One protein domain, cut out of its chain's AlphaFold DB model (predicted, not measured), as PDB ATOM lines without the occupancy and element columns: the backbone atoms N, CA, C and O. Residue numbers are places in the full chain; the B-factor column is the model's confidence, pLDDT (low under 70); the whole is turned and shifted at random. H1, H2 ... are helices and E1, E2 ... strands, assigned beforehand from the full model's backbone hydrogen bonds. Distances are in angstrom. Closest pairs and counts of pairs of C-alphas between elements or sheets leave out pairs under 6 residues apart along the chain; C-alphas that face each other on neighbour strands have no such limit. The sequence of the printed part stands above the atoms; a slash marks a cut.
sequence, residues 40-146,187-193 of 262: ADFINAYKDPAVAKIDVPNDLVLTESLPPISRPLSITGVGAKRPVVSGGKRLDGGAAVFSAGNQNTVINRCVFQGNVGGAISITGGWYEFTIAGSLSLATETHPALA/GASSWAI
ATOM      1  N   ALA A  40     128.362 184.711 174.613       84.75
ATOM      2  CA  ALA A  40     127.107 184.903 173.895       84.75
ATOM      3  C   ALA A  40     126.709 183.648 173.103       84.75
ATOM      4  O   ALA A  40     125.557 183.223 173.182       84.75
ATOM      5  N   ASP A  41     127.663 183.010 172.420       87.88
ATOM      6  CA  ASP A  41     127.423 181.760 171.683       87.88
ATOM      7  C   ASP A  41     126.996 180.636 172.628       87.88
ATOM      8  O   ASP A  41     126.050 179.896 172.348       87.88
ATOM      9  N   PHE A  42     127.640 180.562 173.796       88.75
ATOM     10  CA  PHE A  42     127.254 179.640 174.856       88.75
ATOM     11  C   PHE A  42     125.831 179.887 175.358       88.75
ATOM     12  O   PHE A  42     125.039 178.951 175.436       88.75
ATOM     13  N   ILE A  43     125.482 181.138 175.675       86.38
ATOM     14  CA  ILE A  43     124.144 181.486 176.172       86.38
ATOM     15  C   ILE A  43     123.074 181.205 175.109       86.38
ATOM     16  O   ILE A  43     121.997 180.713 175.449       86.38
ATOM     17  N   ASN A  44     123.365 181.471 173.835       88.56
ATOM     18  CA  ASN A  44     122.454 181.171 172.732       88.56
ATOM     19  C   ASN A  44     122.218 179.661 172.602       88.56
ATOM     20  O   ASN A  44     121.068 179.227 172.586       88.56
ATOM     21  N   ALA A  45     123.285 178.856 172.619       89.00
ATOM     22  CA  ALA A  45     123.185 177.396 172.591       89.00
ATOM     23  C   ALA A  45     122.477 176.825 173.835       89.00
ATOM     24  O   ALA A  45     121.737 175.846 173.752       89.00
ATOM     25  N   TYR A  46     122.671 177.452 174.995       86.44
ATOM     26  CA  TYR A  46     122.021 177.070 176.247       86.44
ATOM     27  C   TYR A  46     120.509 177.328 176.217       86.44
ATOM     28  O   TYR A  46     119.731 176.513 176.713       86.44
ATOM     29  N   LYS A  47     120.083 178.447 175.621       86.50
ATOM     30  CA  LYS A  47     118.666 178.824 175.502       86.50
ATOM     31  C   LYS A  47     117.933 178.069 174.393       86.50
ATOM     32  O   LYS A  47     116.717 177.922 174.484       86.50
ATOM     33  N   ASP A  48     118.639 177.593 173.372       88.06
ATOM     34  CA  ASP A  48     118.030 176.857 172.266       88.06
ATOM     35  C   ASP A  48     117.463 175.504 172.753       88.06
ATOM     36  O   ASP A  48     118.218 174.675 173.276       88.06
ATOM     37  N   PRO A  49     116.148 175.243 172.618       86.62
ATOM     38  CA  PRO A  49     115.548 173.976 173.025       86.62
ATOM     39  C   PRO A  49     116.016 172.776 172.188       86.62
ATOM     40  O   PRO A  49     115.944 171.647 172.674       86.62
ATOM     41  N   ALA A  50     116.507 172.996 170.964       89.00
ATOM     42  CA  ALA A  50     116.965 171.931 170.073       89.00
ATOM     43  C   ALA A  50     118.377 171.418 170.417       89.00
ATOM     44  O   ALA A  50     118.771 170.328 169.994       89.00
ATOM     45  N   VAL A  51     119.156 172.173 171.198       90.44
ATOM     46  CA  VAL A  51     120.572 171.864 171.448       90.44
ATOM     47  C   VAL A  51     120.737 170.909 172.626       90.44
ATOM     48  O   VAL A  51     120.877 171.327 173.768       90.44
ATOM     49  N   ALA A  52     120.801 169.603 172.379       88.44
ATOM     50  CA  ALA A  52     121.007 168.610 173.444       88.44
ATOM     51  C   ALA A  52     122.443 168.578 174.020       88.44
ATOM     52  O   ALA A  52     122.658 168.069 175.123       88.44
ATOM     53  N   LYS A  53     123.434 169.110 173.293       91.31
ATOM     54  CA  LYS A  53     124.855 169.065 173.666       91.31
ATOM     55  C   LYS A  53     125.542 170.396 173.378       91.31
ATOM     56  O   LYS A  53     125.407 170.927 172.284       91.31
ATOM     57  N   ILE A  54     126.313 170.883 174.345       90.44
ATOM     58  CA  ILE A  54     127.126 172.093 174.244       90.44
ATOM     59  C   ILE A  54     128.576 171.720 174.526       90.44
ATOM     60  O   ILE A  54     128.916 171.272 175.624       90.44
ATOM     61  N   ASP A  55     129.423 171.923 173.523       91.31
ATOM     62  CA  ASP A  55     130.865 171.765 173.643       91.31
ATOM     63  C   ASP A  55     131.489 173.131 173.949       91.31
ATOM     64  O   ASP A  55     131.300 174.091 173.204       91.31
ATOM     65  N   VAL A  56     132.207 173.226 175.068       89.88
ATOM     66  CA  VAL A  56     132.811 174.469 175.563       89.88
ATOM     67  C   VAL A  56     134.322 174.425 175.309       89.88
ATOM     68  O   VAL A  56     135.030 173.744 176.050       89.88
ATOM     69  N   PRO A  57     134.844 175.090 174.263       86.38
ATOM     70  CA  PRO A  57     136.255 174.989 173.885       86.38
ATOM     71  C   PRO A  57     137.191 175.906 174.675       86.38
ATOM     72  O   PRO A  57     138.386 175.637 174.753       86.38
ATOM     73  N   ASN A  58     136.667 176.993 175.240       86.75
ATOM     74  CA  ASN A  58     137.454 178.060 175.852       86.75
ATOM     75  C   ASN A  58     136.887 178.457 177.215       86.75
ATOM     76  O   ASN A  58     135.761 178.102 177.564       86.75
ATOM     77  N   ASP A  59     137.671 179.222 177.972       86.69
ATOM     78  CA  ASP A  59     137.217 179.813 179.225       86.69
ATOM     79  C   ASP A  59     136.047 180.779 178.963       86.69
ATOM     80  O   ASP A  59     136.107 181.645 178.088       86.69
ATOM     81  N   LEU A  60     134.978 180.619 179.738       82.94
ATOM     82  CA  LEU A  60     133.751 181.394 179.679       82.94
ATOM     83  C   LEU A  60     133.596 182.230 180.946       82.94
ATOM     84  O   LEU A  60     133.517 181.713 182.061       82.94
ATOM     85  N   VAL A  61     133.468 183.539 180.770       81.62
ATOM     86  CA  VAL A  61     133.042 184.443 181.838       81.62
ATOM     87  C   VAL A  61     131.583 184.793 181.588       81.62
ATOM     88  O   VAL A  61     131.262 185.535 180.662       81.62
ATOM     89  N   LEU A  62     130.700 184.219 182.398       76.12
ATOM     90  CA  LEU A  62     129.280 184.518 182.386       76.12
ATOM     91  C   LEU A  62     129.065 185.882 183.042       76.12
ATOM     92  O   LEU A  62     129.445 186.109 184.192       76.12
ATOM     93  N   THR A  63     128.462 186.796 182.290       70.69
ATOM     94  CA  THR A  63     128.076 188.126 182.774       70.69
ATOM     95  C   THR A  63     126.698 188.131 183.433       70.69
ATOM     96  O   THR A  63     126.365 189.086 184.129       70.69
ATOM     97  N   GLU A  64     125.911 187.074 183.219       69.25
ATOM     98  CA  GLU A  64     124.529 186.928 183.674       69.25
ATOM     99  C   GLU A  64     124.283 185.516 184.229       69.25
ATOM    100  O   GLU A  64     124.976 184.561 183.867       69.25
ATOM    101  N   SER A  65     123.275 185.375 185.099       70.31
ATOM    102  CA  SER A  65     122.830 184.059 185.581       70.31
ATOM    103  C   SER A  65     122.177 183.268 184.455       70.31
ATOM    104  O   SER A  65     121.344 183.799 183.719       70.31
ATOM    105  N   LEU A  66     122.517 181.982 184.343       76.44
ATOM    106  CA  LEU A  66     121.867 181.116 183.368       76.44
ATOM    107  C   LEU A  66     120.422 180.820 183.793       76.44
ATOM    108  O   LEU A  66     120.165 180.591 184.980       76.44
ATOM    109  N   PRO A  67     119.472 180.793 182.841       75.00
ATOM    110  CA  PRO A  67     118.110 180.393 183.147       75.00
ATOM    111  C   PRO A  67     118.053 178.911 183.559       75.00
ATOM    112  O   PRO A  67     118.967 178.135 183.251       75.00
ATOM    113  N   PRO A  68     116.974 178.488 184.232       75.75
ATOM    114  CA  PRO A  68     116.754 177.082 184.519       75.75
ATOM    115  C   PRO A  68     116.686 176.232 183.255       75.75
ATOM    116  O   PRO A  68     115.927 176.536 182.336       75.75
ATOM    117  N   ILE A  69     117.448 175.141 183.233       77.50
ATOM    118  CA  ILE A  69     117.293 174.087 182.231       77.50
ATOM    119  C   ILE A  69     116.034 173.299 182.579       77.50
ATOM    120  O   ILE A  69     115.884 172.879 183.724       77.50
ATOM    121  N   SER A  70     115.167 173.084 181.591       77.69
ATOM    122  CA  SER A  70     113.957 172.248 181.663       77.69
ATOM    123  C   SER A  70     113.984 171.090 180.654       77.69
ATOM    124  O   SER A  70     112.949 170.535 180.290       77.69
ATOM    125  N   ARG A  71     115.177 170.756 180.146       82.75
ATOM    126  CA  ARG A  71     115.395 169.760 179.090       82.75
ATOM    127  C   ARG A  71     116.695 168.985 179.311       82.75
ATOM    128  O   ARG A  71     117.604 169.512 179.948       82.75
ATOM    129  N   PRO A  72     116.848 167.774 178.753       84.25
ATOM    130  CA  PRO A  72     118.132 167.088 178.778       84.25
ATOM    131  C   PRO A  72     119.215 167.933 178.096       84.25
ATOM    132  O   PRO A  72     119.021 168.424 176.978       84.25
ATOM    133  N   LEU A  73     120.339 168.131 178.783       86.31
ATOM    134  CA  LEU A  73     121.461 168.911 178.271       86.31
ATOM    135  C   LEU A  73     122.791 168.327 178.750       86.31
ATOM    136  O   LEU A  73     122.987 168.059 179.936       86.31
ATOM    137  N   SER A  74     123.722 168.161 177.814       88.44
ATOM    138  CA  SER A  74     125.105 167.789 178.099       88.44
ATOM    139  C   SER A  74     126.025 168.980 177.863       88.44
ATOM    140  O   SER A  74     126.071 169.510 176.757       88.44
ATOM    141  N   ILE A  75     126.762 169.398 178.889       89.06
ATOM    142  CA  ILE A  75     127.770 170.457 178.807       89.06
ATOM    143  C   ILE A  75     129.135 169.800 178.975       89.06
ATOM    144  O   ILE A  75     129.446 169.260 180.040       89.06
ATOM    145  N   THR A  76     129.945 169.824 177.920       90.88
ATOM    146  CA  THR A  76     131.259 169.176 177.909       90.88
ATOM    147  C   THR A  76     132.349 170.176 177.565       90.88
ATOM    148  O   THR A  76     132.328 170.798 176.509       90.88
ATOM    149  N   GLY A  77     133.342 170.301 178.440       88.50
ATOM    150  CA  GLY A  77     134.555 171.038 178.132       88.50
ATOM    151  C   GLY A  77     135.418 170.300 177.114       88.50
ATOM    152  O   GLY A  77     135.815 169.153 177.350       88.50
ATOM    153  N   VAL A  78     135.722 170.957 175.997       86.88
ATOM    154  CA  VAL A  78     136.539 170.410 174.906       86.88
ATOM    155  C   VAL A  78     137.875 171.142 174.807       86.88
ATOM    156  O   VAL A  78     137.995 172.299 175.190       86.88
ATOM    157  N   GLY A  79     138.900 170.446 174.314       83.62
ATOM    158  CA  GLY A  79     140.260 170.974 174.200       83.62
ATOM    159  C   GLY A  79     141.246 170.422 175.235       83.62
ATOM    160  O   GLY A  79     140.923 169.585 176.087       83.62
ATOM    161  N   ALA A  80     142.499 170.873 175.114       78.81
ATOM    162  CA  ALA A  80     143.604 170.432 175.968       78.81
ATOM    163  C   ALA A  80     143.452 170.934 177.414       78.81
ATOM    164  O   ALA A  80     143.738 170.208 178.367       78.81
ATOM    165  N   LYS A  81     142.949 172.162 177.572       84.31
ATOM    166  CA  LYS A  81     142.640 172.780 178.862       84.31
ATOM    167  C   LYS A  81     141.164 172.554 179.201       84.31
ATOM    168  O   LYS A  81     140.319 172.552 178.314       84.31
ATOM    169  N   ARG A  82     140.846 172.366 180.486       82.81
ATOM    170  CA  ARG A  82     139.451 172.384 180.951       82.81
ATOM    171  C   ARG A  82     138.942 173.829 180.932       82.81
ATOM    172  O   ARG A  82     139.593 174.658 181.573       82.81
ATOM    173  N   PRO A  83     137.825 174.134 180.256       85.75
ATOM    174  CA  PRO A  83     137.279 175.480 180.246       85.75
ATOM    175  C   PRO A  83     136.811 175.889 181.638       85.75
ATOM    176  O   PRO A  83     136.175 175.113 182.363       85.75
ATOM    177  N   VAL A  84     137.119 177.128 181.996       85.06
ATOM    178  CA  VAL A  84     136.632 177.763 183.216       85.06
ATOM    179  C   VAL A  84     135.296 178.438 182.936       85.06
ATOM    180  O   VAL A  84     135.245 179.352 182.131       85.06
ATOM    181  N   VAL A  85     134.228 178.027 183.613       83.38
ATOM    182  CA  VAL A  85     132.925 178.699 183.645       83.38
ATOM    183  C   VAL A  85     132.865 179.556 184.907       83.38
ATOM    184  O   VAL A  85     132.693 179.052 186.024       83.38
ATOM    185  N   SER A  86     133.057 180.861 184.727       79.50
ATOM    186  CA  SER A  86     133.102 181.838 185.810       79.50
ATOM    187  C   SER A  86     131.835 182.679 185.869       79.50
ATOM    188  O   SER A  86     131.503 183.329 184.888       79.50
ATOM    189  N   GLY A  87     131.177 182.746 187.027       69.62
ATOM    190  CA  GLY A  87     130.044 183.651 187.280       69.62
ATOM    191  C   GLY A  87     130.439 185.112 187.535       69.62
ATOM    192  O   GLY A  87     129.649 185.883 188.076       69.62
ATOM    193  N   GLY A  88     131.694 185.492 187.265       64.62
ATOM    194  CA  GLY A  88     132.135 186.890 187.304       64.62
ATOM    195  C   GLY A  88     132.013 187.588 188.666       64.62
ATOM    196  O   GLY A  88     131.959 188.815 188.706       64.62
ATOM    197  N   LYS A  89     131.948 186.838 189.784       58.94
ATOM    198  CA  LYS A  89     131.664 187.356 191.144       58.94
ATOM    199  C   LYS A  89     130.307 188.072 191.274       58.94
ATOM    200  O   LYS A  89     130.057 188.734 192.280       58.94
ATOM    201  N   ARG A  90     129.439 187.948 190.269       54.44
ATOM    202  CA  ARG A  90     128.153 188.636 190.143       54.44
ATOM    203  C   ARG A  90     127.095 187.608 189.809       54.44
ATOM    204  O   ARG A  90     126.707 187.467 188.663       54.44
ATOM    205  N   LEU A  91     126.618 186.888 190.805       52.12
ATOM    206  CA  LEU A  91     125.336 186.217 190.669       52.12
ATOM    207  C   LEU A  91     124.601 186.506 191.964       52.12
ATOM    208  O   LEU A  91     125.184 186.373 193.039       52.12
ATOM    209  N   ASP A  92     123.355 186.954 191.863       54.53
ATOM    210  CA  ASP A  92     122.487 187.392 192.961       54.53
ATOM    211  C   ASP A  92     122.080 186.238 193.908       54.53
ATOM    212  O   ASP A  92     120.934 186.133 194.350       54.53
ATOM    213  N   GLY A  93     123.017 185.345 194.238       53.16
ATOM    214  CA  GLY A  93     122.789 184.020 194.800       53.16
ATOM    215  C   GLY A  93     122.618 182.921 193.740       53.16
ATOM    216  O   GLY A  93     122.192 181.828 194.103       53.16
ATOM    217  N   GLY A  94     122.884 183.199 192.458       55.50
ATOM    218  CA  GLY A  94     122.676 182.264 191.346       55.50
ATOM    219  C   GLY A  94     123.804 181.239 191.179       55.50
ATOM    220  O   GLY A  94     124.977 181.551 191.383       55.50
ATOM    221  N   ALA A  95     123.450 180.011 190.793       63.12
ATOM    222  CA  ALA A  95     124.424 178.996 190.398       63.12
ATOM    223  C   ALA A  95     124.875 179.183 188.942       63.12
ATOM    224  O   ALA A  95     124.103 179.681 188.124       63.12
ATOM    225  N   ALA A  96     126.095 178.751 188.604       69.19
ATOM    226  CA  ALA A  96     126.568 178.802 187.216       69.19
ATOM    227  C   ALA A  96     125.773 177.866 186.305       69.19
ATOM    228  O   ALA A  96     125.564 178.189 185.145       69.19
ATOM    229  N   VAL A  97     125.317 176.726 186.826       73.75
ATOM    230  CA  VAL A  97     124.368 175.844 186.139       73.75
ATOM    231  C   VAL A  97     123.174 175.615 187.050       73.75
ATOM    232  O   VAL A  97     123.339 175.191 188.196       73.75
ATOM    233  N   PHE A  98     121.976 175.886 186.534       73.88
ATOM    234  CA  PHE A  98     120.725 175.674 187.250       73.88
ATOM    235  C   PHE A  98     119.859 174.678 186.481       73.88
ATOM    236  O   PHE A  98     119.395 174.970 185.381       73.88
ATOM    237  N   SER A  99     119.641 173.501 187.064       71.00
ATOM    238  CA  SER A  99     118.732 172.493 186.511       71.00
ATOM    239  C   SER A  99     117.480 172.410 187.379       71.00
ATOM    240  O   SER A  99     117.575 172.227 188.599       71.00
ATOM    241  N   ALA A 100     116.315 172.592 186.758       67.94
ATOM    242  CA  ALA A 100     115.020 172.494 187.419       67.94
ATOM    243  C   ALA A 100     114.157 171.451 186.713       67.94
ATOM    244  O   ALA A 100     113.846 171.617 185.534       67.94
ATOM    245  N   GLY A 101     113.760 170.403 187.434       63.00
ATOM    246  CA  GLY A 101     112.892 169.351 186.907       63.00
ATOM    247  C   GLY A 101     113.580 168.017 186.607       63.00
ATOM    248  O   GLY A 101     114.754 167.793 186.907       63.00
ATOM    249  N   ASN A 102     112.794 167.114 186.019       67.94
ATOM    250  CA  ASN A 102     113.120 165.700 185.847       67.94
ATOM    251  C   ASN A 102     113.859 165.462 184.518       67.94
ATOM    252  O   ASN A 102     113.287 164.906 183.577       67.94
ATOM    253  N   GLN A 103     115.118 165.892 184.415       73.12
ATOM    254  CA  GLN A 103     115.914 165.687 183.199       73.12
ATOM    255  C   GLN A 103     117.322 165.153 183.451       73.12
ATOM    256  O   GLN A 103     117.977 165.473 184.444       73.12
ATOM    257  N   ASN A 104     117.823 164.417 182.459       78.81
ATOM    258  CA  ASN A 104     119.189 163.922 182.445       78.81
ATOM    259  C   ASN A 104     120.136 165.051 182.040       78.81
ATOM    260  O   ASN A 104     120.109 165.533 180.906       78.81
ATOM    261  N   THR A 105     120.966 165.487 182.986       78.50
ATOM    262  CA  THR A 105     121.967 166.532 182.749       78.50
ATOM    263  C   THR A 105     123.354 165.963 183.002       78.50
ATOM    264  O   THR A 105     123.610 165.344 184.039       78.50
ATOM    265  N   VAL A 106     124.253 166.179 182.044       84.69
ATOM    266  CA  VAL A 106     125.643 165.722 182.123       84.69
ATOM    267  C   VAL A 106     126.557 166.934 182.088       84.69
ATOM    268  O   VAL A 106     126.471 167.758 181.182       84.69
ATOM    269  N   ILE A 107     127.446 167.036 183.071       85.12
ATOM    270  CA  ILE A 107     128.477 168.071 183.130       85.12
ATOM    271  C   ILE A 107     129.831 167.377 183.146       85.12
ATOM    272  O   ILE A 107     130.140 166.616 184.068       85.12
ATOM    273  N   ASN A 108     130.646 167.634 182.125       87.38
ATOM    274  CA  ASN A 108     131.929 166.968 181.967       87.38
ATOM    275  C   ASN A 108     133.071 167.941 181.663       87.38
ATOM    276  O   ASN A 108     132.928 168.837 180.839       87.38
ATOM    277  N   ARG A 109     134.235 167.717 182.284       86.88
ATOM    278  CA  ARG A 109     135.492 168.451 182.031       86.88
ATOM    279  C   ARG A 109     135.425 169.979 182.193       86.88
ATOM    280  O   ARG A 109     136.244 170.670 181.597       86.88
ATOM    281  N   CYS A 110     134.543 170.510 183.037       84.56
ATOM    282  CA  CYS A 110     134.444 171.954 183.285       84.56
ATOM    283  C   CYS A 110     135.078 172.360 184.623       84.56
ATOM    284  O   CYS A 110     135.100 171.584 185.580       84.56
ATOM    285  N   VAL A 111     135.579 173.591 184.704       85.50
ATOM    286  CA  VAL A 111     136.037 174.209 185.954       85.50
ATOM    287  C   VAL A 111     135.083 175.337 186.323       85.50
ATOM    288  O   VAL A 111     134.932 176.275 185.561       85.50
ATOM    289  N   PHE A 112     134.452 175.287 187.487       83.75
ATOM    290  CA  PHE A 112     133.561 176.337 187.970       83.75
ATOM    291  C   PHE A 112     134.295 177.228 188.965       83.75
ATOM    292  O   PHE A 112     134.878 176.728 189.925       83.75
ATOM    293  N   GLN A 113     134.257 178.541 188.758       79.62
ATOM    294  CA  GLN A 113     134.922 179.514 189.629       79.62
ATOM    295  C   GLN A 113     134.047 180.762 189.790       79.62
ATOM    296  O   GLN A 113     133.199 181.043 188.954       79.62
ATOM    297  N   GLY A 114     134.229 181.548 190.850       69.00
ATOM    298  CA  GLY A 114     133.616 182.881 190.912       69.00
ATOM    299  C   GLY A 114     132.116 182.896 191.217       69.00
ATOM    300  O   GLY A 114     131.500 183.948 191.067       69.00
ATOM    301  N   ASN A 115     131.525 181.763 191.615       70.75
ATOM    302  CA  ASN A 115     130.074 181.602 191.730       70.75
ATOM    303  C   ASN A 115     129.576 181.885 193.153       70.75
ATOM    304  O   ASN A 115     130.005 181.242 194.113       70.75
ATOM    305  N   VAL A 116     128.649 182.838 193.285       62.59
ATOM    306  CA  VAL A 116     128.044 183.265 194.556       62.59
ATOM    307  C   VAL A 116     126.636 182.667 194.623       62.59
ATOM    308  O   VAL A 116     125.693 183.239 194.094       62.59
ATOM    309  N   GLY A 117     126.499 181.481 195.228       62.12
ATOM    310  CA  GLY A 117     125.242 180.704 195.236       62.12
ATOM    311  C   GLY A 117     125.422 179.192 195.065       62.12
ATOM    312  O   GLY A 117     124.501 178.425 195.329       62.12
ATOM    313  N   GLY A 118     126.628 178.769 194.681       66.62
ATOM    314  CA  GLY A 118     126.976 177.387 194.346       66.62
ATOM    315  C   GLY A 118     127.443 177.293 192.895       66.62
ATOM    316  O   GLY A 118     127.056 178.099 192.058       66.62
ATOM    317  N   ALA A 119     128.313 176.339 192.569       71.69
ATOM    318  CA  ALA A 119     128.704 176.123 191.174       71.69
ATOM    319  C   ALA A 119     127.543 175.538 190.357       71.69
ATOM    320  O   ALA A 119     127.278 175.970 189.240       71.69
ATOM    321  N   ILE A 120     126.830 174.576 190.941       75.81
ATOM    322  CA  ILE A 120     125.744 173.836 190.303       75.81
ATOM    323  C   ILE A 120     124.587 173.767 191.302       75.81
ATOM    324  O   ILE A 120     124.784 173.373 192.451       75.81
ATOM    325  N   SER A 121     123.384 174.136 190.865       74.19
ATOM    326  CA  SER A 121     122.151 174.026 191.649       74.19
ATOM    327  C   SER A 121     121.158 173.115 190.941       74.19
ATOM    328  O   SER A 121     120.906 173.271 189.745       74.19
ATOM    329  N   ILE A 122     120.588 172.173 191.694       71.12
ATOM    330  CA  ILE A 122     119.637 171.174 191.202       71.12
ATOM    331  C   ILE A 122     118.381 171.238 192.070       71.12
ATOM    332  O   ILE A 122     118.459 171.121 193.297       71.12
ATOM    333  N   THR A 123     117.220 171.416 191.439       68.56
ATOM    334  CA  THR A 123     115.960 171.677 192.153       68.56
ATOM    335  C   THR A 123     114.801 170.818 191.610       68.56
ATOM    336  O   THR A 123     114.387 171.045 190.477       68.56
ATOM    337  N   GLY A 124     114.278 169.896 192.449       55.72
ATOM    338  CA  GLY A 124     113.088 169.005 192.297       55.72
ATOM    339  C   GLY A 124     113.083 167.969 191.149       55.72
ATOM    340  O   GLY A 124     113.487 168.342 190.072       55.72
ATOM    341  N   GLY A 125     112.467 166.768 191.195       61.12
ATOM    342  CA  GLY A 125     112.814 165.512 191.905       61.12
ATOM    343  C   GLY A 125     113.378 164.452 190.907       61.12
ATOM    344  O   GLY A 125     113.750 164.832 189.813       61.12
ATOM    345  N   TRP A 126     113.457 163.155 191.270       51.59
ATOM    346  CA  TRP A 126     113.968 161.980 190.493       51.59
ATOM    347  C   TRP A 126     114.831 162.265 189.240       51.59
ATOM    348  O   TRP A 126     114.309 162.511 188.155       51.59
ATOM    349  N   TYR A 127     116.157 162.136 189.363       67.44
ATOM    350  CA  TYR A 127     117.106 162.530 188.312       67.44
ATOM    351  C   TYR A 127     118.232 161.522 188.125       67.44
ATOM    352  O   TYR A 127     118.739 160.965 189.103       67.44
ATOM    353  N   GLU A 128     118.719 161.436 186.890       65.38
ATOM    354  CA  GLU A 128     120.061 160.958 186.589       65.38
ATOM    355  C   GLU A 128     120.943 162.167 186.250       65.38
ATOM    356  O   GLU A 128     120.830 162.795 185.196       65.38
ATOM    357  N   PHE A 129     121.803 162.544 187.196       69.94
ATOM    358  CA  PHE A 129     122.717 163.673 187.052       69.94
ATOM    359  C   PHE A 129     124.151 163.177 187.152       69.94
ATOM    360  O   PHE A 129     124.530 162.575 188.158       69.94
ATOM    361  N   THR A 130     124.954 163.446 186.124       77.81
ATOM    362  CA  THR A 130     126.351 163.000 186.079       77.81
ATOM    363  C   THR A 130     127.281 164.201 186.025       77.81
ATOM    364  O   THR A 130     127.302 164.934 185.036       77.81
ATOM    365  N   ILE A 131     128.095 164.368 187.070       75.75
ATOM    366  CA  ILE A 131     129.276 165.235 187.032       75.75
ATOM    367  C   ILE A 131     130.495 164.337 186.886       75.75
ATOM    368  O   ILE A 131     130.797 163.549 187.778       75.75
ATOM    369  N   ALA A 132     131.230 164.490 185.790       78.50
ATOM    370  CA  ALA A 132     132.475 163.769 185.568       78.50
ATOM    371  C   ALA A 132     133.609 164.747 185.260       78.50
ATOM    372  O   ALA A 132     133.408 165.778 184.623       78.50
ATOM    373  N   GLY A 133     134.814 164.461 185.759       76.75
ATOM    374  CA  GLY A 133     136.023 165.214 185.402       76.75
ATOM    375  C   GLY A 133     135.947 166.736 185.605       76.75
ATOM    376  O   GLY A 133     136.728 167.456 184.986       76.75
ATOM    377  N   SER A 134     135.018 167.228 186.427       80.00
ATOM    378  CA  SER A 134     134.762 168.655 186.634       80.00
ATOM    379  C   SER A 134     135.258 169.093 188.007       80.00
ATOM    380  O   SER A 134     135.312 168.293 188.940       80.00
ATOM    381  N   LEU A 135     135.659 170.355 188.123       80.19
ATOM    382  CA  LEU A 135     136.219 170.930 189.344       80.19
ATOM    383  C   LEU A 135     135.430 172.182 189.717       80.19
ATOM    384  O   LEU A 135     135.087 172.966 188.844       80.19
ATOM    385  N   SER A 136     135.169 172.399 191.002       71.50
ATOM    386  CA  SER A 136     134.600 173.652 191.499       71.50
ATOM    387  C   SER A 136     135.601 174.294 192.449       71.50
ATOM    388  O   SER A 136     135.866 173.750 193.519       71.50
ATOM    389  N   LEU A 137     136.158 175.439 192.060       69.50
ATOM    390  CA  LEU A 137     136.995 176.248 192.932       69.50
ATOM    391  C   LEU A 137     136.100 177.183 193.737       69.50
ATOM    392  O   LEU A 137     135.370 178.007 193.177       69.50
ATOM    393  N   ALA A 138     136.189 177.073 195.060       57.75
ATOM    394  CA  ALA A 138     135.617 178.066 195.946       57.75
ATOM    395  C   ALA A 138     136.304 179.407 195.669       57.75
ATOM    396  O   ALA A 138     137.511 179.561 195.845       57.75
ATOM    397  N   THR A 139     135.534 180.384 195.207       51.44
ATOM    398  CA  THR A 139     135.963 181.778 195.304       51.44
ATOM    399  C   THR A 139     135.938 182.135 196.774       51.44
ATOM    400  O   THR A 139     134.918 181.887 197.421       51.44
ATOM    401  N   GLU A 140     137.017 182.726 197.286       43.62
ATOM    402  CA  GLU A 140     137.003 183.420 198.571       43.62
ATOM    403  C   GLU A 140     135.770 184.319 198.595       43.62
ATOM    404  O   GLU A 140     135.654 185.306 197.862       43.62
ATOM    405  N   THR A 141     134.769 183.886 199.350       46.78
ATOM    406  CA  THR A 141     133.554 184.654 199.514       46.78
ATOM    407  C   THR A 141     133.968 185.871 200.314       46.78
ATOM    408  O   THR A 141     134.466 185.744 201.429       46.78
ATOM    409  N   HIS A 142     133.785 187.062 199.744       42.47
ATOM    410  CA  HIS A 142     133.905 188.287 200.520       42.47
ATOM    411  C   HIS A 142     133.056 188.102 201.792       42.47
ATOM    412  O   HIS A 142     131.875 187.758 201.658       42.47
ATOM    413  N   PRO A 143     133.609 188.266 203.008       48.66
ATOM    414  CA  PRO A 143     132.963 187.813 204.243       48.66
ATOM    415  C   PRO A 143     131.554 188.401 204.416       48.66
ATOM    416  O   PRO A 143     130.640 187.709 204.855       48.66
ATOM    417  N   ALA A 144     131.339 189.633 203.944       46.44
ATOM    418  CA  ALA A 144     130.024 190.276 203.928       46.44
ATOM    419  C   ALA A 144     128.991 189.607 202.987       46.44
ATOM    420  O   ALA A 144     127.803 189.568 203.306       46.44
ATOM    421  N   LEU A 145     129.418 189.057 201.844       47.78
ATOM    422  CA  LEU A 145     128.539 188.360 200.897       47.78
ATOM    423  C   LEU A 145     128.215 186.940 201.375       47.78
ATOM    424  O   LEU A 145     127.063 186.526 201.273       47.78
ATOM    425  N   ALA A 146     129.180 186.234 201.981       49.66
ATOM    426  CA  ALA A 146     128.919 184.952 202.650       49.66
ATOM    427  C   ALA A 146     127.869 185.098 203.762       49.66
ATOM    428  O   ALA A 146     126.958 184.277 203.872       49.66
ATOM    429  N   GLY A 187     113.257 168.654 198.731       30.53
ATOM    430  CA  GLY A 187     113.299 168.204 197.329       30.53
ATOM    431  C   GLY A 187     114.338 168.910 196.445       30.53
ATOM    432  O   GLY A 187     114.549 168.494 195.308       30.53
ATOM    433  N   ALA A 188     115.030 169.924 196.971       29.92
ATOM    434  CA  ALA A 188     116.217 170.515 196.376       29.92
ATOM    435  C   ALA A 188     117.468 169.924 197.041       29.92
ATOM    436  O   ALA A 188     117.613 169.923 198.269       29.92
ATOM    437  N   SER A 189     118.375 169.408 196.219       35.72
ATOM    438  CA  SER A 189     119.708 168.986 196.645       35.72
ATOM    439  C   SER A 189     120.699 170.017 196.133       35.72
ATOM    440  O   SER A 189     120.997 170.052 194.938       35.72
ATOM    441  N   SER A 190     121.194 170.866 197.034       35.72
ATOM    442  CA  SER A 190     122.321 171.739 196.735       35.72
ATOM    443  C   SER A 190     123.615 170.996 197.053       35.72
ATOM    444  O   SER A 190     123.775 170.397 198.118       35.72
ATOM    445  N   TRP A 191     124.534 171.008 196.095       38.69
ATOM    446  CA  TRP A 191     125.872 170.468 196.273       38.69
ATOM    447  C   TRP A 191     126.797 171.645 196.566       38.69
ATOM    448  O   TRP A 191     127.193 172.386 195.664       38.69
ATOM    449  N   ALA A 192     127.084 171.855 197.848       34.53
ATOM    450  CA  ALA A 192     128.059 172.834 198.302       34.53
ATOM    451  C   ALA A 192     129.331 172.100 198.737       34.53
ATOM    452  O   ALA A 192     129.266 171.083 199.423       34.53
ATOM    453  N   ILE A 193     130.490 172.615 198.337       33.12
ATOM    454  CA  ILE A 193     131.770 172.157 198.875       33.12
ATOM    455  C   ILE A 193     131.995 172.928 200.178       33.12
ATOM    456  O   ILE A 193     132.220 174.139 200.139       33.12
TER     457      ILE A 193
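Overview. This is residues 40 to 146 and 187 to 193 of the 262 residues of an uncharacterized protein of Chara braunii (UniProt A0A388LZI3). The chain is wound in stacked turns, a short solenoid with three walls of strands: one of E1, E2, E5 and E8, one of E3 and E6, and one of E4, E7 and E9. H1 caps the stack over E1, in the first turn, and beyond residues 135 to 136, which pair with E6 in the last turn, the link from E8 leads away to the short helix H2, apart from H1 and from E1 to E7. The printed part has 114 residues, with two named helices and nine named strands in the order H1 E1 E2 E3 E4 E5 E6 E7 E8 H2 E9; under half of the residues, 48, are in them. The sheets E1 E2 E5 E8 and E3 E6 are parallel, the sheet E4 E7 E9 is mixed, and the class is mixed, helices and strands. The whole is compact, with a radius of gyration of the C-alphas of 13.3 A, and spans 40 by 36 by 24 A.

Arrangement. H1, residues 40 to 47, is on the sheet of E1, residues 53 to 56, E2, residues 73 to 77, E5, residues 105 to 108, and E8, residues 129 to 132. Its height over the sheet is 9.8 A, and it lies over E1, along the strands at 22 degrees on the local plane. The closest C-alphas of H1 and E1, those of Ala 45 and Ile 54, are 6.8 A apart. In H1 every O i to N i+4 pair is within hydrogen-bond range. E1 and E2 are parallel, with N 54 and O 74 within hydrogen-bond range at 2.8 A. E2 and E5 are parallel, with N 75 and O 106 at 2.8 A, and so are E5 and E8, with N 107 and O 130 at 2.9 A. E1 and E8 are the edge strands. E5 runs on into E6, residues 111 to 113, across a break of 2 residues at 96 degrees. E6 is the parallel neighbour of E3, residues 84 to 86, with N 85 and O 111 at 2.7 A. Residues 60 to 61 pair with 85 to 86 of E3, and residues 135 to 136 with 111 to 112 of E6, both parallel. In the third sheet E4, residues 97 to 100, is parallel to E7, residues 120 to 123, with N 121 and O 97 at 2.9 A. E9, residues 188 to 192, is antiparallel to E7 at 164 degrees, with N 189 and O 122 at 3.4 A. H2, residues 143 to 146, is not on the sheet E1 E2 E5 E8 or the sheet E4 E7 E9, and is too short for any O i to N i+4 pair.

Along the chain. H1 begins at C-alpha 40, at (127.107, 184.903, 173.895), and is 10.5 A long. E1 is 9.8 A long, E2 13.3 A, E4 10.0 A, E5 10.0 A, E7 10.2 A and E8 9.9 A. E3 and E6 are shorter, 6.0 A and 6.5 A, and H2 is 5.2 A. C-alpha 105, where E5 begins, is at (121.967, 166.532, 182.749). E9 is 12.2 A long and ends at C-alpha 192, at (128.059, 172.834, 198.302).

Size, cuts and confidence. The two C-alphas farthest apart, those of Ala 50 and Pro 143, are 40.9 A from each other. Residues 147 to 186 are cut out and not printed, and C-alphas 146 and 187 are 23.5 A apart across the cut. Of the links that are printed whole, E1 to E2 is long, with 16 residues, 57 to 72. The mean pLDDT of the printed part is 72.1, and 42 residues are under 70, among them residues 87 to 96, 123 to 129, 137 to 146 and 187 to 193; the mean is 48 for H2 and 35 for E9.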